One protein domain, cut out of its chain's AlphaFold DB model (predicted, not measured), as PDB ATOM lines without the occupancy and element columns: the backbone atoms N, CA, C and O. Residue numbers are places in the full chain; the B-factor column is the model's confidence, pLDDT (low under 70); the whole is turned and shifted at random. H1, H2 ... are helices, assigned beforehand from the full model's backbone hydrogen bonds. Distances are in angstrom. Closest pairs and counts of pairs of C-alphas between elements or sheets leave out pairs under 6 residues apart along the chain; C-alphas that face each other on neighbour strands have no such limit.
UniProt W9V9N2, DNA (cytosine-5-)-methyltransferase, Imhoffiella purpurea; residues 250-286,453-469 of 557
ATOM      1  N   LEU A 250     -16.948  -1.662 -39.765       93.88
ATOM      2  CA  LEU A 250     -17.033  -1.374 -41.199       93.88
ATOM      3  C   LEU A 250     -18.495  -1.272 -41.627       93.88
ATOM      4  O   LEU A 250     -19.363  -1.911 -41.043       93.88
ATOM      5  N   GLN A 251     -18.760  -0.496 -42.679       95.50
ATOM      6  CA  GLN A 251     -20.094  -0.435 -43.277       95.50
ATOM      7  C   GLN A 251     -20.551  -1.830 -43.717       95.50
ATOM      8  O   GLN A 251     -19.749  -2.577 -44.285       95.50
ATOM      9  N   TRP A 252     -21.833  -2.148 -43.545       91.62
ATOM     10  CA  TRP A 252     -22.418  -3.421 -43.973       91.62
ATOM     11  C   TRP A 252     -22.048  -3.792 -45.417       91.62
ATOM     12  O   TRP A 252     -21.541  -4.883 -45.674       91.62
ATOM     13  N   ARG A 253     -22.156  -2.846 -46.362       91.31
ATOM     14  CA  ARG A 253     -21.762  -3.077 -47.767       91.31
ATOM     15  C   ARG A 253     -20.299  -3.508 -47.931       91.31
ATOM     16  O   ARG A 253     -19.962  -4.221 -48.872       91.31
ATOM     17  N   THR A 254     -19.415  -3.047 -47.048       93.62
ATOM     18  CA  THR A 254     -17.992  -3.398 -47.060       93.62
ATOM     19  C   THR A 254     -17.789  -4.814 -46.540       93.62
ATOM     20  O   THR A 254     -16.992  -5.542 -47.122       93.62
ATOM     21  N   TRP A 255     -18.541  -5.241 -45.523       92.69
ATOM     22  CA  TRP A 255     -18.549  -6.639 -45.084       92.69
ATOM     23  C   TRP A 255     -19.020  -7.585 -46.184       92.69
ATOM     24  O   TRP A 255     -18.348  -8.577 -46.448       92.69
ATOM     25  N   VAL A 256     -20.101  -7.236 -46.887       90.38
ATOM     26  CA  VAL A 256     -20.587  -8.016 -48.036       90.38
ATOM     27  C   VAL A 256     -19.504  -8.128 -49.114       90.38
ATOM     28  O   VAL A 256     -19.230  -9.220 -49.598       90.38
ATOM     29  N   ARG A 257     -18.814  -7.026 -49.444       90.62
ATOM     30  CA  ARG A 257     -17.678  -7.062 -50.383       90.62
ATOM     31  C   ARG A 257     -16.570  -7.996 -49.908       90.62
ATOM     32  O   ARG A 257     -16.090  -8.787 -50.705       90.62
ATOM     33  N   LEU A 258     -16.169  -7.914 -48.639       91.56
ATOM     34  CA  LEU A 258     -15.123  -8.775 -48.076       91.56
ATOM     35  C   LEU A 258     -15.512 -10.259 -48.110       91.56
ATOM     36  O   LEU A 258     -14.643 -11.089 -48.345       91.56
ATOM     37  N   ALA A 259     -16.794 -10.588 -47.929       90.12
ATOM     38  CA  ALA A 259     -17.288 -11.963 -48.002       90.12
ATOM     39  C   ALA A 259     -17.185 -12.568 -49.414       90.12
ATOM     40  O   ALA A 259     -17.027 -13.778 -49.542       90.12
ATOM     41  N   PHE A 260     -17.228 -11.736 -50.458       89.94
ATOM     42  CA  PHE A 260     -17.069 -12.160 -51.854       89.94
ATOM     43  C   PHE A 260     -15.629 -12.074 -52.380       89.94
ATOM     44  O   PHE A 260     -15.373 -12.432 -53.531       89.94
ATOM     45  N   VAL A 261     -14.674 -11.585 -51.582       89.19
ATOM     46  CA  VAL A 261     -13.260 -11.671 -51.960       89.19
ATOM     47  C   VAL A 261     -12.815 -13.118 -51.784       89.19
ATOM     48  O   VAL A 261     -12.792 -13.640 -50.671       89.19
ATOM     49  N   GLU A 262     -12.457 -13.763 -52.892       85.62
ATOM     50  CA  GLU A 262     -11.912 -15.121 -52.873       85.62
ATOM     51  C   GLU A 262     -10.630 -15.192 -52.035       85.62
ATOM     52  O   GLU A 262      -9.831 -14.253 -52.007       85.62
ATOM     53  N   ALA A 263     -10.410 -16.330 -51.374       81.19
ATOM     54  CA  ALA A 263      -9.191 -16.572 -50.614       81.19
ATOM     55  C   ALA A 263      -7.945 -16.399 -51.506       81.19
ATOM     56  O   ALA A 263      -7.871 -16.932 -52.612       81.19
ATOM     57  N   GLY A 264      -6.970 -15.617 -51.033       81.50
ATOM     58  CA  GLY A 264      -5.778 -15.246 -51.808       81.50
ATOM     59  C   GLY A 264      -6.015 -14.191 -52.901       81.50
ATOM     60  O   GLY A 264      -5.062 -13.792 -53.570       81.50
ATOM     61  N   GLY A 265      -7.253 -13.728 -53.075       86.00
ATOM     62  CA  GLY A 265      -7.646 -12.692 -54.022       86.00
ATOM     63  C   GLY A 265      -7.654 -11.278 -53.438       86.00
ATOM     64  O   GLY A 265      -7.207 -11.012 -52.321       86.00
ATOM     65  N   ASP A 266      -8.184 -10.349 -54.228       89.06
ATOM     66  CA  ASP A 266      -8.370  -8.948 -53.859       89.06
ATOM     67  C   ASP A 266      -9.715  -8.421 -54.400       89.06
ATOM     68  O   ASP A 266     -10.581  -9.180 -54.835       89.06
ATOM     69  N   TRP A 267      -9.922  -7.101 -54.380       87.94
ATOM     70  CA  TRP A 267     -11.155  -6.479 -54.875       87.94
ATOM     71  C   TRP A 267     -11.478  -6.817 -56.342       87.94
ATOM     72  O   TRP A 267     -12.639  -6.728 -56.737       87.94
ATOM     73  N   ARG A 268     -10.490  -7.214 -57.157       91.44
ATOM     74  CA  ARG A 268     -10.696  -7.622 -58.554       91.44
ATOM     75  C   ARG A 268     -11.484  -8.919 -58.650       91.44
ATOM     76  O   ARG A 268     -12.153  -9.134 -59.657       91.44
ATOM     77  N   SER A 269     -11.471  -9.749 -57.607       89.25
ATOM     78  CA  SER A 269     -12.303 -10.951 -57.533       89.25
ATOM     79  C   SER A 269     -13.790 -10.621 -57.650       89.25
ATOM     80  O   SER A 269     -14.525 -11.383 -58.270       89.25
ATOM     81  N   LEU A 270     -14.211  -9.442 -57.179       88.56
ATOM     82  CA  LEU A 270     -15.597  -8.979 -57.290       88.56
ATOM     83  C   LEU A 270     -16.051  -8.792 -58.744       88.56
ATOM     84  O   LEU A 270     -17.238  -8.903 -59.024       88.56
ATOM     85  N   ALA A 271     -15.129  -8.535 -59.679       87.94
ATOM     86  CA  ALA A 271     -15.459  -8.365 -61.095       87.94
ATOM     87  C   ALA A 271     -15.850  -9.681 -61.790       87.94
ATOM     88  O   ALA A 271     -16.360  -9.649 -62.905       87.94
ATOM     89  N   ARG A 272     -15.604 -10.834 -61.152       88.56
ATOM     90  CA  ARG A 272     -16.005 -12.153 -61.664       88.56
ATOM     91  C   ARG A 272     -17.440 -12.528 -61.297       88.56
ATOM     92  O   ARG A 272     -17.951 -13.517 -61.806       88.56
ATOM     93  N   LEU A 273     -18.083 -11.748 -60.429       88.31
ATOM     94  CA  LEU A 273     -19.473 -11.952 -60.049       88.31
ATOM     95  C   LEU A 273     -20.404 -11.624 -61.224       88.31
ATOM     96  O   LEU A 273     -20.277 -10.571 -61.853       88.31
ATOM     97  N   ARG A 274     -21.367 -12.507 -61.508       91.06
ATOM     98  CA  ARG A 274     -22.337 -12.305 -62.588       91.06
ATOM     99  C   ARG A 274     -23.393 -11.286 -62.174       91.06
ATOM    100  O   ARG A 274     -24.156 -11.519 -61.239       91.06
ATOM    101  N   ILE A 275     -23.461 -10.173 -62.899       87.38
ATOM    102  CA  ILE A 275     -24.470  -9.131 -62.698       87.38
ATOM    103  C   ILE A 275     -25.454  -9.175 -63.867       87.38
ATOM    104  O   ILE A 275     -25.048  -9.075 -65.023       87.38
ATOM    105  N   GLN A 276     -26.740  -9.301 -63.558       83.88
ATOM    106  CA  GLN A 276     -27.840  -9.238 -64.513       83.88
ATOM    107  C   GLN A 276     -28.809  -8.143 -64.064       83.88
ATOM    108  O   GLN A 276     -29.235  -8.131 -62.914       83.88
ATOM    109  N   ASP A 277     -29.094  -7.182 -64.946       82.25
ATOM    110  CA  ASP A 277     -30.000  -6.050 -64.679       82.25
ATOM    111  C   ASP A 277     -29.654  -5.249 -63.405       82.25
ATOM    112  O   ASP A 277     -30.519  -4.747 -62.691       82.25
ATOM    113  N   GLY A 278     -28.356  -5.131 -63.100       76.81
ATOM    114  CA  GLY A 278     -27.860  -4.440 -61.902       76.81
ATOM    115  C   GLY A 278     -27.951  -5.255 -60.606       76.81
ATOM    116  O   GLY A 278     -27.596  -4.741 -59.547       76.81
ATOM    117  N   VAL A 279     -28.372  -6.520 -60.682       77.75
ATOM    118  CA  VAL A 279     -28.515  -7.437 -59.546       77.75
ATOM    119  C   VAL A 279     -27.519  -8.588 -59.669       77.75
ATOM    120  O   VAL A 279     -27.207  -9.063 -60.760       77.75
ATOM    121  N   LEU A 280     -26.986  -9.033 -58.532       83.19
ATOM    122  CA  LEU A 280     -26.118 -10.203 -58.463       83.19
ATOM    123  C   LEU A 280     -26.935 -11.461 -58.794       83.19
ATOM    124  O   LEU A 280     -27.870 -11.794 -58.074       83.19
ATOM    125  N   ALA A 281     -26.600 -12.141 -59.892       83.38
ATOM    126  CA  ALA A 281     -27.402 -13.248 -60.417       83.38
ATOM    127  C   ALA A 281     -27.159 -14.579 -59.682       83.38
ATOM    128  O   ALA A 281     -28.044 -15.428 -59.639       83.38
ATOM    129  N   ASP A 282     -25.956 -14.772 -59.132       81.38
ATOM    130  CA  ASP A 282     -25.517 -16.052 -58.551       81.38
ATOM    131  C   ASP A 282     -25.778 -16.183 -57.049       81.38
ATOM    132  O   ASP A 282     -25.809 -17.293 -56.522       81.38
ATOM    133  N   TYR A 283     -25.946 -15.062 -56.348       82.62
ATOM    134  CA  TYR A 283     -26.003 -15.044 -54.891       82.62
ATOM    135  C   TYR A 283     -27.144 -14.172 -54.392       82.62
ATOM    136  O   TYR A 283     -27.447 -13.121 -54.953       82.62
ATOM    137  N   LEU A 284     -27.718 -14.590 -53.269       76.88
ATOM    138  CA  LEU A 284     -28.745 -13.867 -52.535       76.88
ATOM    139  C   LEU A 284     -28.368 -13.822 -51.051       76.88
ATOM    140  O   LEU A 284     -27.813 -14.778 -50.511       76.88
ATOM    141  N   ILE A 285     -28.654 -12.697 -50.396       77.88
ATOM    142  CA  ILE A 285     -28.483 -12.559 -48.947       77.88
ATOM    143  C   ILE A 285     -29.750 -13.096 -48.293       77.88
ATOM    144  O   ILE A 285     -30.839 -12.582 -48.536       77.88
ATOM    145  N   VAL A 286     -29.603 -14.115 -47.451       71.62
ATOM    146  CA  VAL A 286     -30.690 -14.645 -46.623       71.62
ATOM    147  C   VAL A 286     -30.379 -14.431 -45.149       71.62
ATOM    148  O   VAL A 286     -29.226 -14.602 -44.743       71.62
ATOM    149  N   GLU A 453     -24.611   1.191 -42.504       92.88
ATOM    150  CA  GLU A 453     -24.595   0.880 -41.078       92.88
ATOM    151  C   GLU A 453     -23.232   0.309 -40.659       92.88
ATOM    152  O   GLU A 453     -22.739  -0.632 -41.293       92.88
ATOM    153  N   PRO A 454     -22.575   0.880 -39.636       93.81
ATOM    154  CA  PRO A 454     -21.295   0.390 -39.151       93.81
ATOM    155  C   PRO A 454     -21.490  -0.844 -38.263       93.81
ATOM    156  O   PRO A 454     -22.103  -0.774 -37.203       93.81
ATOM    157  N   LEU A 455     -20.891  -1.963 -38.661       92.12
ATOM    158  CA  LEU A 455     -20.998  -3.248 -37.973       92.12
ATOM    159  C   LEU A 455     -19.615  -3.826 -37.675       92.12
ATOM    160  O   LEU A 455     -18.655  -3.603 -38.420       92.12
ATOM    161  N   ARG A 456     -19.521  -4.627 -36.615       91.56
ATOM    162  CA  ARG A 456     -18.381  -5.519 -36.366       91.56
ATOM    163  C   ARG A 456     -18.835  -6.942 -36.654       91.56
ATOM    164  O   ARG A 456     -19.746  -7.437 -35.998       91.56
ATOM    165  N   CYS A 457     -18.223  -7.580 -37.645       88.06
ATOM    166  CA  CYS A 457     -18.583  -8.927 -38.071       88.06
ATOM    167  C   CYS A 457     -17.341  -9.822 -38.130       88.06
ATOM    168  O   CYS A 457     -16.205  -9.350 -38.164       88.06
ATOM    169  N   CYS A 458     -17.575 -11.128 -38.183       88.44
ATOM    170  CA  CYS A 458     -16.594 -12.113 -38.611       88.44
ATOM    171  C   CYS A 458     -17.234 -12.915 -39.740       88.44
ATOM    172  O   CYS A 458     -18.363 -13.382 -39.598       88.44
ATOM    173  N   ILE A 459     -16.541 -13.041 -40.867       90.12
ATOM    174  CA  ILE A 459     -17.012 -13.856 -41.984       90.12
ATOM    175  C   ILE A 459     -16.569 -15.288 -41.702       90.12
ATOM    176  O   ILE A 459     -15.389 -15.526 -41.457       90.12
ATOM    177  N   VAL A 460     -17.503 -16.233 -41.730       89.56
ATOM    178  CA  VAL A 460     -17.185 -17.663 -41.709       89.56
ATOM    179  C   VAL A 460     -17.236 -18.145 -43.153       89.56
ATOM    180  O   VAL A 460     -18.312 -18.159 -43.751       89.56
ATOM    181  N   ALA A 461     -16.075 -18.453 -43.724       85.69
ATOM    182  CA  ALA A 461     -15.956 -18.942 -45.092       85.69
ATOM    183  C   ALA A 461     -16.475 -20.390 -45.214       85.69
ATOM    184  O   ALA A 461     -16.686 -21.079 -44.213       85.69
ATOM    185  N   GLU A 462     -16.701 -20.864 -46.443       82.81
ATOM    186  CA  GLU A 462     -17.236 -22.214 -46.704       82.81
ATOM    187  C   GLU A 462     -16.314 -23.337 -46.207       82.81
ATOM    188  O   GLU A 462     -16.788 -24.412 -45.843       82.81
ATOM    189  N   ASP A 463     -15.010 -23.069 -46.131       82.50
ATOM    190  CA  ASP A 463     -13.997 -23.967 -45.569       82.50
ATOM    191  C   ASP A 463     -13.946 -23.948 -44.025       82.50
ATOM    192  O   ASP A 463     -13.120 -24.629 -43.417       82.50
ATOM    193  N   GLY A 464     -14.833 -23.182 -43.379       83.19
ATOM    194  CA  GLY A 464     -14.920 -23.037 -41.928       83.19
ATOM    195  C   GLY A 464     -13.928 -22.038 -41.327       83.19
ATOM    196  O   GLY A 464     -13.945 -21.837 -40.109       83.19
ATOM    197  N   THR A 465     -13.086 -21.390 -42.136       85.50
ATOM    198  CA  THR A 465     -12.132 -20.389 -41.649       85.50
ATOM    199  C   THR A 465     -12.803 -19.048 -41.351       85.50
ATOM    200  O   THR A 465     -13.888 -18.723 -41.841       85.50
ATOM    201  N   TRP A 466     -12.168 -18.261 -40.482       87.94
ATOM    202  CA  TRP A 466     -12.655 -16.949 -40.067       87.94
ATOM    203  C   TRP A 466     -11.911 -15.844 -40.809       87.94
ATOM    204  O   TRP A 466     -10.702 -15.677 -40.654       87.94
ATOM    205  N   HIS A 467     -12.641 -15.058 -41.594       88.62
ATOM    206  CA  HIS A 467     -12.117 -13.914 -42.328       88.62
ATOM    207  C   HIS A 467     -12.506 -12.612 -41.621       88.62
ATOM    208  O   HIS A 467     -13.677 -12.346 -41.329       88.62
ATOM    209  N   ARG A 468     -11.505 -11.768 -41.364       91.12
ATOM    210  CA  ARG A 468     -11.672 -10.454 -40.738       91.12
ATOM    211  C   ARG A 468     -10.554  -9.489 -41.146       91.12
ATOM    212  O   ARG A 468      -9.454  -9.929 -41.476       91.12
ATOM    213  N   PRO A 469     -10.792  -8.171 -41.085       91.88
ATOM    214  CA  PRO A 469      -9.727  -7.184 -41.195       91.88
ATOM    215  C   PRO A 469      -8.762  -7.257 -40.001       91.88
ATOM    216  O   PRO A 469      -9.135  -7.645 -38.890       91.88
TER     217      PRO A 469
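What this domain is: This is residues 250 to 286 and 453 to 469 of the 557 residues of the protein "DNA (cytosine-5-)-methyltransferase" of Imhoffiella purpurea (UniProt W9V9N2). This domain has little regular structure: the short helix H1 and the shorter H2, set nearly square to each other, sit among long loops. Residues 453 to 469 fold back on themselves on one side of H1; H2 and the loop of residues 273 to 286 are on the other. The printed part has 54 residues, 14 of them in H1 and H2, in that order, with no named strand; the class is all helix. It is only just compact, close to loose, with a radius of gyration of the C-alphas of 11.8 A and spans of 30 by 27 by 21 A.

Where its parts are: Find C-alpha 252 at (-22.418, -3.421, -43.973); from there H1, residues 252 to 259, runs 10.7 A. H2, residues 267 to 272, runs 10.1 A to C-alpha 272 at (-16.005, -12.153, -61.664).

How they stand to each other: H1 and H2 are close but not clearly touching; their closest C-alphas, of Arg 257 and Leu 270, are 7.5 A apart. Their lines are about perpendicular, at 76 degrees. In H1 every O i to N i+4 pair is within hydrogen-bond range; in H2 0 of 2 are, beside 3 of 3 O i to N i+3 pairs. Look also at residues 250 to 251, paired antiparallel with 454 to 455.

The domain as a whole: The C-alphas farthest apart, of Asp 277 and Thr 465, are 32.5 A apart. Residues 287 to 452 are cut out, with 17.6 A between C-alphas 286 and 453. The link H1 to H2 is short, and no printed residue is under 70 in pLDDT.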